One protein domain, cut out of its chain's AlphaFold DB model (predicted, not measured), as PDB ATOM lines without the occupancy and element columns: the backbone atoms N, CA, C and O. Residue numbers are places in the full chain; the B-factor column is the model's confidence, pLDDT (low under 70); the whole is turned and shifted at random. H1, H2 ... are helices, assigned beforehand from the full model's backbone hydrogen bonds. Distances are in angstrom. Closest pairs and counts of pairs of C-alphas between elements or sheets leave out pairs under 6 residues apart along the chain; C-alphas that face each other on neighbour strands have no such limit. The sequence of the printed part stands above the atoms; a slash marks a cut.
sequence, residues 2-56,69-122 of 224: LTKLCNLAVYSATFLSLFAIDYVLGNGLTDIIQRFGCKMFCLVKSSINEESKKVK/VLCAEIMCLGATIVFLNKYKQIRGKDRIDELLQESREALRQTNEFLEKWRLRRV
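Overview. This is residues 2 to 56 and 69 to 122 of the 224 residues of the protein "uncharacterized protein LOC116774017" of Danaus plexippus plexippus (UniProt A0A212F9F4). One very long straight helix, H3, makes the long axis; H1 and H2 meet at a corner as a V, with H2 near H3, and residues 84 to 122 stick out alone. The all-helix printed part has 109 residues, with three named helices in the order H1, H2, H3 and no named strand. It is an extended rod, radius of gyration of the C-alphas 25.7 A, spanning 96 by 35 by 22 A.

Arrangement. H3, residues 69 to 121, and H2, residues 29 to 54, are near each other, with 6 pairs of C-alphas within 10 A. H1, residues 2 to 24, is apart from H3. H1 and H2 touch only at the corner, the closest C-alphas being those of Tyr 23 and Thr 30, 6.5 A; they run opposite ways at a steep tilt of 47 degrees. In H1, H2 and H3 every O i to N i+4 pair is within hydrogen-bond range.

Along the chain. H3 is 77.5 A long, from C-alpha 69 at (115.772, 115.657, 137.574) to C-alpha 121 at (178.489, 149.165, 168.362). H2 is 36.4 A and H1 32.3 A.

Size, cuts and confidence. Residues 57 to 68 are not printed; C-alphas 56 and 69 are 21.7 A apart. The H1 to H2 link is tight. Mean pLDDT of the printed part is 73.1, with residues 18 to 37 under 70, among others.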
ATOM      1  N   LEU A   2     104.183 133.979 136.946       63.09
ATOM      2  CA  LEU A   2     105.146 135.035 136.595       63.09
ATOM      3  C   LEU A   2     106.267 135.244 137.628       63.09
ATOM      4  O   LEU A   2     107.430 135.284 137.262       63.09
ATOM      5  N   THR A   3     105.942 135.284 138.920       69.81
ATOM      6  CA  THR A   3     106.935 135.443 139.998       69.81
ATOM      7  C   THR A   3     107.936 134.290 140.076       69.81
ATOM      8  O   THR A   3     109.111 134.515 140.336       69.81
ATOM      9  N   LYS A   4     107.508 133.056 139.777       74.94
ATOM     10  CA  LYS A   4     108.412 131.897 139.695       74.94
ATOM     11  C   LYS A   4     109.343 131.988 138.481       74.94
ATOM     12  O   LYS A   4     110.514 131.658 138.606       74.94
ATOM     13  N   LEU A   5     108.840 132.470 137.343       75.25
ATOM     14  CA  LEU A   5     109.644 132.710 136.138       75.25
ATOM     15  C   LEU A   5     110.645 133.856 136.334       75.25
ATOM     16  O   LEU A   5     111.789 133.731 135.914       75.25
ATOM     17  N   CYS A   6     110.254 134.933 137.020       73.06
ATOM     18  CA  CYS A   6     111.161 136.027 137.366       73.06
ATOM     19  C   CYS A   6     112.251 135.568 138.333       73.06
ATOM     20  O   CYS A   6     113.416 135.858 138.095       73.06
ATOM     21  N   ASN A   7     111.906 134.796 139.367       75.88
ATOM     22  CA  ASN A   7     112.909 134.245 140.274       75.88
ATOM     23  C   ASN A   7     113.865 133.308 139.529       75.88
ATOM     24  O   ASN A   7     115.072 133.442 139.676       75.88
ATOM     25  N   LEU A   8     113.355 132.427 138.661       80.00
ATOM     26  CA  LEU A   8     114.188 131.561 137.823       80.00
ATOM     27  C   LEU A   8     115.131 132.367 136.912       80.00
ATOM     28  O   LEU A   8     116.297 132.011 136.779       80.00
ATOM     29  N   ALA A   9     114.643 133.454 136.311       76.75
ATOM     30  CA  ALA A   9     115.444 134.329 135.459       76.75
ATOM     31  C   ALA A   9     116.508 135.098 136.253       76.75
ATOM     32  O   ALA A   9     117.630 135.246 135.783       76.75
ATOM     33  N   VAL A  10     116.189 135.550 137.468       79.44
ATOM     34  CA  VAL A  10     117.158 136.206 138.355       79.44
ATOM     35  C   VAL A  10     118.218 135.206 138.812       79.44
ATOM     36  O   VAL A  10     119.399 135.525 138.750       79.44
ATOM     37  N   TYR A  11     117.832 133.983 139.189       73.19
ATOM     38  CA  TYR A  11     118.781 132.927 139.546       73.19
ATOM     39  C   TYR A  11     119.646 132.488 138.358       73.19
ATOM     40  O   TYR A  11     120.835 132.241 138.536       73.19
ATOM     41  N   SER A  12     119.098 132.417 137.140       76.69
ATOM     42  CA  SER A  12     119.910 132.089 135.962       76.69
ATOM     43  C   SER A  12     120.854 133.231 135.591       76.69
ATOM     44  O   SER A  12     122.001 132.974 135.230       76.69
ATOM     45  N   ALA A  13     120.415 134.484 135.740       74.69
ATOM     46  CA  ALA A  13     121.233 135.664 135.494       74.69
ATOM     47  C   ALA A  13     122.371 135.799 136.513       74.69
ATOM     48  O   ALA A  13     123.500 136.086 136.118       74.69
ATOM     49  N   THR A  14     122.120 135.541 137.801       73.12
ATOM     50  CA  THR A  14     123.186 135.531 138.814       73.12
ATOM     51  C   THR A  14     124.178 134.401 138.556       73.12
ATOM     52  O   THR A  14     125.385 134.634 138.602       73.12
ATOM     53  N   PHE A  15     123.706 133.215 138.174       75.50
ATOM     54  CA  PHE A  15     124.579 132.093 137.825       75.50
ATOM     55  C   PHE A  15     125.445 132.390 136.587       75.50
ATOM     56  O   PHE A  15     126.657 132.188 136.614       75.50
ATOM     57  N   LEU A  16     124.858 132.958 135.528       73.94
ATOM     58  CA  LEU A  16     125.584 133.426 134.338       73.94
ATOM     59  C   LEU A  16     126.590 134.535 134.662       73.94
ATOM     60  O   LEU A  16     127.675 134.561 134.083       73.94
ATOM     61  N   SER A  17     126.253 135.428 135.593       72.50
ATOM     62  CA  SER A  17     127.160 136.494 136.021       72.50
ATOM     63  C   SER A  17     128.383 135.947 136.758       72.50
ATOM     64  O   SER A  17     129.488 136.410 136.491       72.50
ATOM     65  N   LEU A  18     128.225 134.906 137.588       66.94
ATOM     66  CA  LEU A  18     129.361 134.218 138.210       66.94
ATOM     67  C   LEU A  18     130.269 133.585 137.149       66.94
ATOM     68  O   LEU A  18     131.479 133.773 137.187       66.94
ATOM     69  N   PHE A  19     129.680 132.920 136.153       67.19
ATOM     70  CA  PHE A  19     130.423 132.333 135.036       67.19
ATOM     71  C   PHE A  19     131.196 133.370 134.213       67.19
ATOM     72  O   PHE A  19     132.319 133.110 133.780       67.19
ATOM     73  N   ALA A  20     130.604 134.545 133.990       65.94
ATOM     74  CA  ALA A  20     131.263 135.641 133.290       65.94
ATOM     75  C   ALA A  20     132.425 136.219 134.112       65.94
ATOM     76  O   ALA A  20     133.484 136.496 133.554       65.94
ATOM     77  N   ILE A  21     132.254 136.351 135.431       66.25
ATOM     78  CA  ILE A  21     133.315 136.792 136.344       66.25
ATOM     79  C   ILE A  21     134.470 135.779 136.330       66.25
ATOM     80  O   ILE A  21     135.614 136.176 136.126       66.25
ATOM     81  N   ASP A  22     134.190 134.477 136.413       65.19
ATOM     82  CA  ASP A  22     135.219 133.428 136.342       65.19
ATOM     83  C   ASP A  22     135.948 133.370 134.989       65.19
ATOM     84  O   ASP A  22     137.138 133.044 134.935       65.19
ATOM     85  N   TYR A  23     135.251 133.694 133.892       60.84
ATOM     86  CA  TYR A  23     135.850 133.814 132.561       60.84
ATOM     87  C   TYR A  23     136.787 135.024 132.468       60.84
ATOM     88  O   TYR A  23     137.903 134.898 131.967       60.84
ATOM     89  N   VAL A  24     136.366 136.178 132.996       59.28
ATOM     90  CA  VAL A  24     137.171 137.412 133.010       59.28
ATOM     91  C   VAL A  24     138.387 137.283 133.931       59.28
ATOM     92  O   VAL A  24     139.449 137.801 133.597       59.28
ATOM     93  N   LEU A  25     138.277 136.544 135.041       61.72
ATOM     94  CA  LEU A  25     139.410 136.255 135.928       61.72
ATOM     95  C   LEU A  25     140.445 135.289 135.311       61.72
ATOM     96  O   LEU A  25     141.497 135.075 135.906       61.72
ATOM     97  N   GLY A  26     140.197 134.712 134.127       53.81
ATOM     98  CA  GLY A  26     141.209 133.957 133.376       53.81
ATOM     99  C   GLY A  26     141.591 132.597 133.979       53.81
ATOM    100  O   GLY A  26     142.607 132.017 133.605       53.81
ATOM    101  N   ASN A  27     140.773 132.043 134.878       62.03
ATOM    102  CA  ASN A  27     141.104 130.857 135.685       62.03
ATOM    103  C   ASN A  27     141.038 129.497 134.945       62.03
ATOM    104  O   ASN A  27     141.090 128.438 135.583       62.03
ATOM    105  N   GLY A  28     140.867 129.484 133.614       58.16
ATOM    106  CA  GLY A  28     140.779 128.252 132.806       58.16
ATOM    107  C   GLY A  28     139.597 127.332 133.164       58.16
ATOM    108  O   GLY A  28     139.538 126.179 132.735       58.16
ATOM    109  N   LEU A  29     138.647 127.819 133.970       59.12
ATOM    110  CA  LEU A  29     137.458 127.080 134.403       59.12
ATOM    111  C   LEU A  29     136.509 126.798 133.238       59.12
ATOM    112  O   LEU A  29     135.909 125.728 133.192       59.12
ATOM    113  N   THR A  30     136.422 127.705 132.268       59.81
ATOM    114  CA  THR A  30     135.580 127.536 131.081       59.81
ATOM    115  C   THR A  30     136.007 126.356 130.219       59.81
ATOM    116  O   THR A  30     135.139 125.616 129.772       59.81
ATOM    117  N   ASP A  31     137.306 126.090 130.065       62.00
ATOM    118  CA  ASP A  31     137.785 124.928 129.301       62.00
ATOM    119  C   ASP A  31     137.476 123.609 130.016       62.00
ATOM    120  O   ASP A  31     137.103 122.609 129.390       62.00
ATOM    121  N   ILE A  32     137.593 123.604 131.346       61.09
ATOM    122  CA  ILE A  32     137.263 122.441 132.174       61.09
ATOM    123  C   ILE A  32     135.756 122.186 132.113       61.09
ATOM    124  O   ILE A  32     135.354 121.053 131.862       61.09
ATOM    125  N   ILE A  33     134.928 123.222 132.256       65.56
ATOM    126  CA  ILE A  33     133.464 123.119 132.203       65.56
ATOM    127  C   ILE A  33     132.978 122.806 130.788       65.56
ATOM    128  O   ILE A  33     132.023 122.056 130.641       65.56
ATOM    129  N   GLN A  34     133.647 123.275 129.737       65.19
ATOM    130  CA  GLN A  34     133.323 122.905 128.360       65.19
ATOM    131  C   GLN A  34     133.630 121.426 128.099       65.19
ATOM    132  O   GLN A  34     132.804 120.716 127.522       65.19
ATOM    133  N   ARG A  35     134.784 120.920 128.556       69.62
ATOM    134  CA  ARG A  35     135.114 119.486 128.449       69.62
ATOM    135  C   ARG A  35     134.179 118.624 129.293       69.62
ATOM    136  O   ARG A  35     133.759 117.563 128.829       69.62
ATOM    137  N   PHE A  36     133.847 119.074 130.503       62.09
ATOM    138  CA  PHE A  36     132.915 118.375 131.385       62.09
ATOM    139  C   PHE A  36     131.505 118.399 130.798       62.09
ATOM    140  O   PHE A  36     130.904 117.350 130.617       62.09
ATOM    141  N   GLY A  37     131.025 119.564 130.378       68.56
ATOM    142  CA  GLY A  37     129.733 119.767 129.735       68.56
ATOM    143  C   GLY A  37     129.582 118.961 128.451       68.56
ATOM    144  O   GLY A  37     128.538 118.359 128.243       68.56
ATOM    145  N   CYS A  38     130.628 118.848 127.627       71.69
ATOM    146  CA  CYS A  38     130.587 118.027 126.417       71.69
ATOM    147  C   CYS A  38     130.506 116.526 126.748       71.69
ATOM    148  O   CYS A  38     129.687 115.808 126.174       71.69
ATOM    149  N   LYS A  39     131.278 116.046 127.736       72.50
ATOM    150  CA  LYS A  39     131.172 114.656 128.221       72.50
ATOM    151  C   LYS A  39     129.809 114.373 128.848       72.50
ATOM    152  O   LYS A  39     129.212 113.347 128.540       72.50
ATOM    153  N   MET A  40     129.293 115.288 129.664       64.06
ATOM    154  CA  MET A  40     127.988 115.140 130.304       64.06
ATOM    155  C   MET A  40     126.852 115.213 129.288       64.06
ATOM    156  O   MET A  40     125.941 114.400 129.358       64.06
ATOM    157  N   PHE A  41     126.921 116.096 128.290       73.44
ATOM    158  CA  PHE A  41     125.943 116.137 127.204       73.44
ATOM    159  C   PHE A  41     125.953 114.835 126.398       73.44
ATOM    160  O   PHE A  41     124.893 114.310 126.071       73.44
ATOM    161  N   CYS A  42     127.131 114.264 126.134       74.06
ATOM    162  CA  CYS A  42     127.243 112.950 125.505       74.06
ATOM    163  C   CYS A  42     126.657 111.833 126.380       74.06
ATOM    164  O   CYS A  42     125.957 110.975 125.847       74.06
ATOM    165  N   LEU A  43     126.881 111.850 127.697       70.12
ATOM    166  CA  LEU A  43     126.327 110.858 128.627       70.12
ATOM    167  C   LEU A  43     124.810 110.982 128.773       70.12
ATOM    168  O   LEU A  43     124.116 109.976 128.697       70.12
ATOM    169  N   VAL A  44     124.284 112.201 128.899       70.44
ATOM    170  CA  VAL A  44     122.841 112.476 128.941       70.44
ATOM    171  C   VAL A  44     122.196 112.081 127.618       70.44
ATOM    172  O   VAL A  44     121.182 111.394 127.612       70.44
ATOM    173  N   LYS A  45     122.811 112.421 126.480       73.94
ATOM    174  CA  LYS A  45     122.339 111.985 125.162       73.94
ATOM    175  C   LYS A  45     122.377 110.464 125.025       73.94
ATOM    176  O   LYS A  45     121.443 109.899 124.471       73.94
ATOM    177  N   SER A  46     123.421 109.803 125.524       73.19
ATOM    178  CA  SER A  46     123.528 108.339 125.518       73.19
ATOM    179  C   SER A  46     122.465 107.697 126.407       73.19
ATOM    180  O   SER A  46     121.808 106.757 125.976       73.19
ATOM    181  N   SER A  47     122.236 108.251 127.598       66.31
ATOM    182  CA  SER A  47     121.234 107.791 128.563       66.31
ATOM    183  C   SER A  47     119.807 107.981 128.036       66.31
ATOM    184  O   SER A  47     119.036 107.029 128.038       66.31
ATOM    185  N   ILE A  48     119.483 109.141 127.453       68.25
ATOM    186  CA  ILE A  48     118.195 109.385 126.777       68.25
ATOM    187  C   ILE A  48     118.016 108.429 125.591       68.25
ATOM    188  O   ILE A  48     116.921 107.922 125.352       68.25
ATOM    189  N   ASN A  49     119.080 108.162 124.829       70.94
ATOM    190  CA  ASN A  49     119.004 107.267 123.679       70.94
ATOM    191  C   ASN A  49     118.818 105.798 124.112       70.94
ATOM    192  O   ASN A  49     118.095 105.057 123.449       70.94
ATOM    193  N   GLU A  50     119.408 105.381 125.235       69.88
ATOM    194  CA  GLU A  50     119.168 104.069 125.853       69.88
ATOM    195  C   GLU A  50     117.755 103.937 126.426       69.88
ATOM    196  O   GLU A  50     117.119 102.899 126.233       69.88
ATOM    197  N   GLU A  51     117.221 104.983 127.055       59.72
ATOM    198  CA  GLU A  51     115.830 105.001 127.513       59.72
ATOM    199  C   GLU A  51     114.852 104.978 126.335       59.72
ATOM    200  O   GLU A  51     113.906 104.198 126.348       59.72
ATOM    201  N   SER A  52     115.120 105.711 125.249       60.03
ATOM    202  CA  SER A  52     114.277 105.682 124.040       60.03
ATOM    203  C   SER A  52     114.227 104.307 123.356       60.03
ATOM    204  O   SER A  52     113.254 103.986 122.673       60.03
ATOM    205  N   LYS A  53     115.265 103.479 123.549       60.56
ATOM    206  CA  LYS A  53     115.285 102.083 123.094       60.56
ATOM    207  C   LYS A  53     114.469 101.175 124.014       60.56
ATOM    208  O   LYS A  53     113.737 100.340 123.502       60.56
ATOM    209  N   LYS A  54     114.540 101.374 125.334       56.56
ATOM    210  CA  LYS A  54     113.792 100.582 126.330       56.56
ATOM    211  C   LYS A  54     112.297 100.932 126.377       56.56
ATOM    212  O   LYS A  54     111.471 100.047 126.556       56.56
ATOM    213  N   VAL A  55     111.937 102.194 126.128       54.06
ATOM    214  CA  VAL A  55     110.539 102.667 126.049       54.06
ATOM    215  C   VAL A  55     109.806 102.107 124.821       54.06
ATOM    216  O   VAL A  55     108.590 101.980 124.838       54.06
ATOM    217  N   LYS A  56     110.522 101.704 123.762       53.03
ATOM    218  CA  LYS A  56     109.909 101.028 122.604       53.03
ATOM    219  C   LYS A  56     109.564  99.553 122.848       53.03
ATOM    220  O   LYS A  56     108.812  98.998 122.054       53.03
ATOM    221  N   VAL A  69     115.722 114.507 136.656       73.25
ATOM    222  CA  VAL A  69     115.772 115.657 137.574       73.25
ATOM    223  C   VAL A  69     116.741 115.382 138.723       73.25
ATOM    224  O   VAL A  69     117.585 116.224 139.009       73.25
ATOM    225  N   LEU A  70     116.695 114.182 139.307       70.81
ATOM    226  CA  LEU A  70     117.634 113.739 140.341       70.81
ATOM    227  C   LEU A  70     119.067 113.669 139.804       70.81
ATOM    228  O   LEU A  70     120.000 114.111 140.468       70.81
ATOM    229  N   CYS A  71     119.257 113.177 138.577       71.81
ATOM    230  CA  CYS A  71     120.570 113.190 137.935       71.81
ATOM    231  C   CYS A  71     121.090 114.620 137.731       71.81
ATOM    232  O   CYS A  71     122.259 114.889 138.007       71.81
ATOM    233  N   ALA A  72     120.238 115.543 137.278       70.62
ATOM    234  CA  ALA A  72     120.610 116.948 137.131       70.62
ATOM    235  C   ALA A  72     120.948 117.600 138.484       70.62
ATOM    236  O   ALA A  72     121.918 118.347 138.575       70.62
ATOM    237  N   GLU A  73     120.206 117.278 139.540       73.00
ATOM    238  CA  GLU A  73     120.447 117.773 140.896       73.00
ATOM    239  C   GLU A  73     121.774 117.261 141.473       73.00
ATOM    240  O   GLU A  73     122.592 118.059 141.931       73.00
ATOM    241  N   ILE A  74     122.045 115.956 141.364       77.50
ATOM    242  CA  ILE A  74     123.316 115.351 141.793       77.50
ATOM    243  C   ILE A  74     124.493 115.961 141.019       77.50
ATOM    244  O   ILE A  74     125.547 116.229 141.598       77.50
ATOM    245  N   MET A  75     124.319 116.239 139.724       72.44
ATOM    246  CA  MET A  75     125.337 116.931 138.931       72.44
ATOM    247  C   MET A  75     125.570 118.369 139.393       72.44
ATOM    248  O   MET A  75     126.724 118.781 139.515       72.44
ATOM    249  N   CYS A  76     124.505 119.128 139.661       74.50
ATOM    250  CA  CYS A  76     124.613 120.488 140.184       74.50
ATOM    251  C   CYS A  76     125.335 120.503 141.534       74.50
ATOM    252  O   CYS A  76     126.253 121.300 141.711       74.50
ATOM    253  N   LEU A  77     124.994 119.583 142.440       72.81
ATOM    254  CA  LEU A  77     125.658 119.441 143.737       72.81
ATOM    255  C   LEU A  77     127.137 119.056 143.594       72.81
ATOM    256  O   LEU A  77     128.001 119.624 144.261       72.81
ATOM    257  N   GLY A  78     127.458 118.130 142.687       72.75
ATOM    258  CA  GLY A  78     128.846 117.777 142.386       72.75
ATOM    259  C   GLY A  78     129.643 118.972 141.857       72.75
ATOM    260  O   GLY A  78     130.767 119.222 142.298       72.75
ATOM    261  N   ALA A  79     129.046 119.756 140.958       73.69
ATOM    262  CA  ALA A  79     129.672 120.950 140.404       73.69
ATOM    263  C   ALA A  79     129.896 122.035 141.470       73.69
ATOM    264  O   ALA A  79     130.983 122.614 141.524       73.69
ATOM    265  N   THR A  80     128.920 122.283 142.351       72.06
ATOM    266  CA  THR A  80     129.057 123.288 143.416       72.06
ATOM    267  C   THR A  80     130.106 122.893 144.451       72.06
ATOM    268  O   THR A  80     130.862 123.758 144.885       72.06
ATOM    269  N   ILE A  81     130.225 121.610 144.812       73.25
ATOM    270  CA  ILE A  81     131.268 121.135 145.741       73.25
ATOM    271  C   ILE A  81     132.665 121.347 145.144       73.25
ATOM    272  O   ILE A  81     133.550 121.879 145.817       73.25
ATOM    273  N   VAL A  82     132.870 120.976 143.876       76.94
ATOM    274  CA  VAL A  82     134.155 121.184 143.185       76.94
ATOM    275  C   VAL A  82     134.489 122.673 143.101       76.94
ATOM    276  O   VAL A  82     135.636 123.062 143.338       76.94
ATOM    277  N   PHE A  83     133.490 123.510 142.817       75.75
ATOM    278  CA  PHE A  83     133.655 124.957 142.761       75.75
ATOM    279  C   PHE A  83     134.050 125.543 144.122       75.75
ATOM    280  O   PHE A  83     135.035 126.271 144.213       75.75
ATOM    281  N   LEU A  84     133.345 125.167 145.193       74.56
ATOM    282  CA  LEU A  84     133.622 125.628 146.556       74.56
ATOM    283  C   LEU A  84     135.004 125.188 147.046       74.56
ATOM    284  O   LEU A  84     135.731 126.003 147.612       74.56
ATOM    285  N   ASN A  85     135.402 123.939 146.791       74.81
ATOM    286  CA  ASN A  85     136.732 123.453 147.169       74.81
ATOM    287  C   ASN A  85     137.843 124.194 146.424       74.81
ATOM    288  O   ASN A  85     138.828 124.603 147.040       74.81
ATOM    289  N   LYS A  86     137.678 124.421 145.117       72.62
ATOM    290  CA  LYS A  86     138.671 125.155 144.325       72.62
ATOM    291  C   LYS A  86     138.734 126.630 144.727       72.62
ATOM    292  O   LYS A  86     139.825 127.177 144.859       72.62
ATOM    293  N   TYR A  87     137.587 127.253 144.991       70.06
ATOM    294  CA  TYR A  87     137.512 128.629 145.481       70.06
ATOM    295  C   TYR A  87     138.171 128.784 146.859       70.06
ATOM    296  O   TYR A  87     138.960 129.705 147.070       70.06
ATOM    297  N   LYS A  88     137.923 127.841 147.780       74.38
ATOM    298  CA  LYS A  88     138.589 127.787 149.090       74.38
ATOM    299  C   LYS A  88     140.104 127.646 148.942       74.38
ATOM    300  O   LYS A  88     140.840 128.327 149.649       74.38
ATOM    301  N   GLN A  89     140.567 126.795 148.029       71.62
ATOM    302  CA  GLN A  89     141.994 126.572 147.802       71.62
ATOM    303  C   GLN A  89     142.697 127.815 147.239       71.62
ATOM    304  O   GLN A  89     143.791 128.135 147.691       71.62
ATOM    305  N   ILE A  90     142.066 128.531 146.305       70.75
ATOM    306  CA  ILE A  90     142.607 129.780 145.745       70.75
ATOM    307  C   ILE A  90     142.675 130.855 146.838       70.75
ATOM    308  O   ILE A  90     143.747 131.374 147.129       70.75
ATOM    309  N   ARG A  91     141.562 131.102 147.539       69.94
ATOM    310  CA  ARG A  91     141.493 132.137 148.581       69.94
ATOM    311  C   ARG A  91     142.412 131.851 149.775       69.94
ATOM    312  O   ARG A  91     142.938 132.780 150.381       69.94
ATOM    313  N   GLY A  92     142.565 130.577 150.139       65.81
ATOM    314  CA  GLY A  92     143.445 130.154 151.225       65.81
ATOM    315  C   GLY A  92     144.920 130.298 150.866       65.81
ATOM    316  O   GLY A  92     145.704 130.737 151.701       65.81
ATOM    317  N   LYS A  93     145.284 129.980 149.621       73.56
ATOM    318  CA  LYS A  93     146.663 130.082 149.152       73.56
ATOM    319  C   LYS A  93     147.132 131.534 149.084       73.56
ATOM    320  O   LYS A  93     148.158 131.847 149.668       73.56
ATOM    321  N   ASP A  94     146.330 132.418 148.492       73.88
ATOM    322  CA  ASP A  94     146.721 133.820 148.312       73.88
ATOM    323  C   ASP A  94     146.938 134.532 149.655       73.88
ATOM    324  O   ASP A  94     147.929 135.232 149.831       73.88
ATOM    325  N   ARG A  95     146.064 134.296 150.645       78.19
ATOM    326  CA  ARG A  95     146.191 134.929 151.967       78.19
ATOM    327  C   ARG A  95     147.351 134.368 152.792       78.19
ATOM    328  O   ARG A  95     147.969 135.112 153.546       78.19
ATOM    329  N   ILE A  96     147.632 133.068 152.694       80.00
ATOM    330  CA  ILE A  96     148.781 132.470 153.390       80.00
ATOM    331  C   ILE A  96     150.081 132.955 152.750       80.00
ATOM    332  O   ILE A  96     150.997 133.331 153.474       80.00
ATOM    333  N   ASP A  97     150.147 132.999 151.421       85.12
ATOM    334  CA  ASP A  97     151.326 133.477 150.698       85.12
ATOM    335  C   ASP A  97     151.584 134.970 150.983       85.12
ATOM    336  O   ASP A  97     152.730 135.356 151.211       85.12
ATOM    337  N   GLU A  98     150.530 135.790 151.076       87.00
ATOM    338  CA  GLU A  98     150.617 137.202 151.476       87.00
ATOM    339  C   GLU A  98     151.161 137.362 152.907       87.00
ATOM    340  O   GLU A  98     152.118 138.103 153.125       87.00
ATOM    341  N   LEU A  99     150.634 136.604 153.875       87.06
ATOM    342  CA  LEU A  99     151.119 136.629 155.264       87.06
ATOM    343  C   LEU A  99     152.562 136.109 155.392       87.06
ATOM    344  O   LEU A  99     153.366 136.625 156.177       87.06
ATOM    345  N   LEU A 100     152.923 135.084 154.619       88.75
ATOM    346  CA  LEU A 100     154.294 134.578 154.557       88.75
ATOM    347  C   LEU A 100     155.243 135.611 153.949       88.75
ATOM    348  O   LEU A 100     156.383 135.743 154.396       88.75
ATOM    349  N   GLN A 101     154.784 136.365 152.956       92.38
ATOM    350  CA  GLN A 101     155.567 137.445 152.382       92.38
ATOM    351  C   GLN A 101     155.748 138.595 153.381       92.38
ATOM    352  O   GLN A 101     156.882 139.028 153.594       92.38
ATOM    353  N   GLU A 102     154.679 139.026 154.052       91.69
ATOM    354  CA  GLU A 102     154.727 140.090 155.061       91.69
ATOM    355  C   GLU A 102     155.670 139.723 156.217       91.69
ATOM    356  O   GLU A 102     156.559 140.496 156.584       91.69
ATOM    357  N   SER A 103     155.553 138.500 156.744       86.06
ATOM    358  CA  SER A 103     156.453 138.014 157.797       86.06
ATOM    359  C   SER A 103     157.913 137.964 157.332       86.06
ATOM    360  O   SER A 103     158.808 138.399 158.059       86.06
ATOM    361  N   ARG A 104     158.183 137.515 156.100       94.62
ATOM    362  CA  ARG A 104     159.538 137.508 155.531       94.62
ATOM    363  C   ARG A 104     160.112 138.918 155.383       94.62
ATOM    364  O   ARG A 104     161.300 139.120 155.644       94.62
ATOM    365  N   GLU A 105     159.297 139.884 154.974       93.75
ATOM    366  CA  GLU A 105     159.694 141.289 154.860       93.75
ATOM    367  C   GLU A 105     159.992 141.902 156.236       93.75
ATOM    368  O   GLU A 105     161.030 142.551 156.401       93.75
ATOM    369  N   ALA A 106     159.179 141.613 157.254       92.19
ATOM    370  CA  ALA A 106     159.424 142.042 158.632       92.19
ATOM    371  C   ALA A 106     160.727 141.446 159.211       92.19
ATOM    372  O   ALA A 106     161.537 142.164 159.812       92.19
ATOM    373  N   LEU A 107     160.993 140.153 158.978       91.06
ATOM    374  CA  LEU A 107     162.265 139.527 159.367       91.06
ATOM    375  C   LEU A 107     163.459 140.163 158.648       91.06
ATOM    376  O   LEU A 107     164.519 140.364 159.243       91.06
ATOM    377  N   ARG A 108     163.305 140.506 157.368       91.88
ATOM    378  CA  ARG A 108     164.369 141.179 156.621       91.88
ATOM    379  C   ARG A 108     164.663 142.564 157.200       91.88
ATOM    380  O   ARG A 108     165.828 142.883 157.419       91.88
ATOM    381  N   GLN A 109     163.631 143.358 157.485       89.06
ATOM    382  CA  GLN A 109     163.796 144.686 158.080       89.06
ATOM    383  C   GLN A 109     164.494 144.603 159.439       89.06
ATOM    384  O   GLN A 109     165.480 145.300 159.670       89.06
ATOM    385  N   THR A 110     164.030 143.717 160.324       91.06
ATOM    386  CA  THR A 110     164.638 143.523 161.653       91.06
ATOM    387  C   THR A 110     166.097 143.070 161.570       91.06
ATOM    388  O   THR A 110     166.926 143.572 162.329       91.06
ATOM    389  N   ASN A 111     166.449 142.207 160.614       91.94
ATOM    390  CA  ASN A 111     167.839 141.823 160.370       91.94
ATOM    391  C   ASN A 111     168.689 143.019 159.892       91.94
ATOM    392  O   ASN A 111     169.740 143.294 160.468       91.94
ATOM    393  N   GLU A 112     168.201 143.816 158.935       89.56
ATOM    394  CA  GLU A 112     168.889 145.040 158.490       89.56
ATOM    395  C   GLU A 112     169.081 146.053 159.641       89.56
ATOM    396  O   GLU A 112     170.116 146.726 159.727       89.56
ATOM    397  N   PHE A 113     168.117 146.158 160.564       90.88
ATOM    398  CA  PHE A 113     168.259 146.965 161.780       90.88
ATOM    399  C   PHE A 113     169.333 146.410 162.717       90.88
ATOM    400  O   PHE A 113     170.173 147.181 163.190       90.88
ATOM    401  N   LEU A 114     169.343 145.098 162.959       86.44
ATOM    402  CA  LEU A 114     170.352 144.440 163.790       86.44
ATOM    403  C   LEU A 114     171.758 144.593 163.205       86.44
ATOM    404  O   LEU A 114     172.693 144.876 163.953       86.44
ATOM    405  N   GLU A 115     171.925 144.494 161.886       84.44
ATOM    406  CA  GLU A 115     173.214 144.735 161.236       84.44
ATOM    407  C   GLU A 115     173.676 146.184 161.388       84.44
ATOM    408  O   GLU A 115     174.823 146.423 161.775       84.44
ATOM    409  N   LYS A 116     172.787 147.162 161.161       85.88
ATOM    410  CA  LYS A 116     173.090 148.590 161.379       85.88
ATOM    411  C   LYS A 116     173.408 148.896 162.840       85.88
ATOM    412  O   LYS A 116     174.193 149.802 163.119       85.88
ATOM    413  N   TRP A 117     172.784 148.186 163.770       80.62
ATOM    414  CA  TRP A 117     173.023 148.352 165.198       80.62
ATOM    415  C   TRP A 117     174.328 147.688 165.643       80.62
ATOM    416  O   TRP A 117     175.095 148.293 166.390       80.62
ATOM    417  N   ARG A 118     174.644 146.500 165.108       79.19
ATOM    418  CA  ARG A 118     175.943 145.836 165.274       79.19
ATOM    419  C   ARG A 118     177.072 146.715 164.738       79.19
ATOM    420  O   ARG A 118     178.019 146.974 165.465       79.19
ATOM    421  N   LEU A 119     176.952 147.243 163.520       74.94
ATOM    422  CA  LEU A 119     177.971 148.115 162.919       74.94
ATOM    423  C   LEU A 119     178.186 149.423 163.694       74.94
ATOM    424  O   LEU A 119     179.292 149.950 163.690       74.94
ATOM    425  N   ARG A 120     177.156 149.938 164.377       72.81
ATOM    426  CA  ARG A 120     177.285 151.114 165.253       72.81
ATOM    427  C   ARG A 120     177.964 150.816 166.588       72.81
ATOM    428  O   ARG A 120     178.483 151.742 167.200       72.81
ATOM    429  N   ARG A 121     177.943 149.561 167.053       62.28
ATOM    430  CA  ARG A 121     178.489 149.165 168.362       62.28
ATOM    431  C   ARG A 121     179.764 148.336 168.300       62.28
ATOM    432  O   ARG A 121     180.350 148.120 169.349       62.28
ATOM    433  N   VAL A 122     180.206 147.904 167.119       50.16
ATOM    434  CA  VAL A 122     181.554 147.357 166.924       50.16
ATOM    435  C   VAL A 122     182.508 148.547 166.777       50.16
ATOM    436  O   VAL A 122     182.450 149.237 165.756       50.16
TER     437      VAL A 122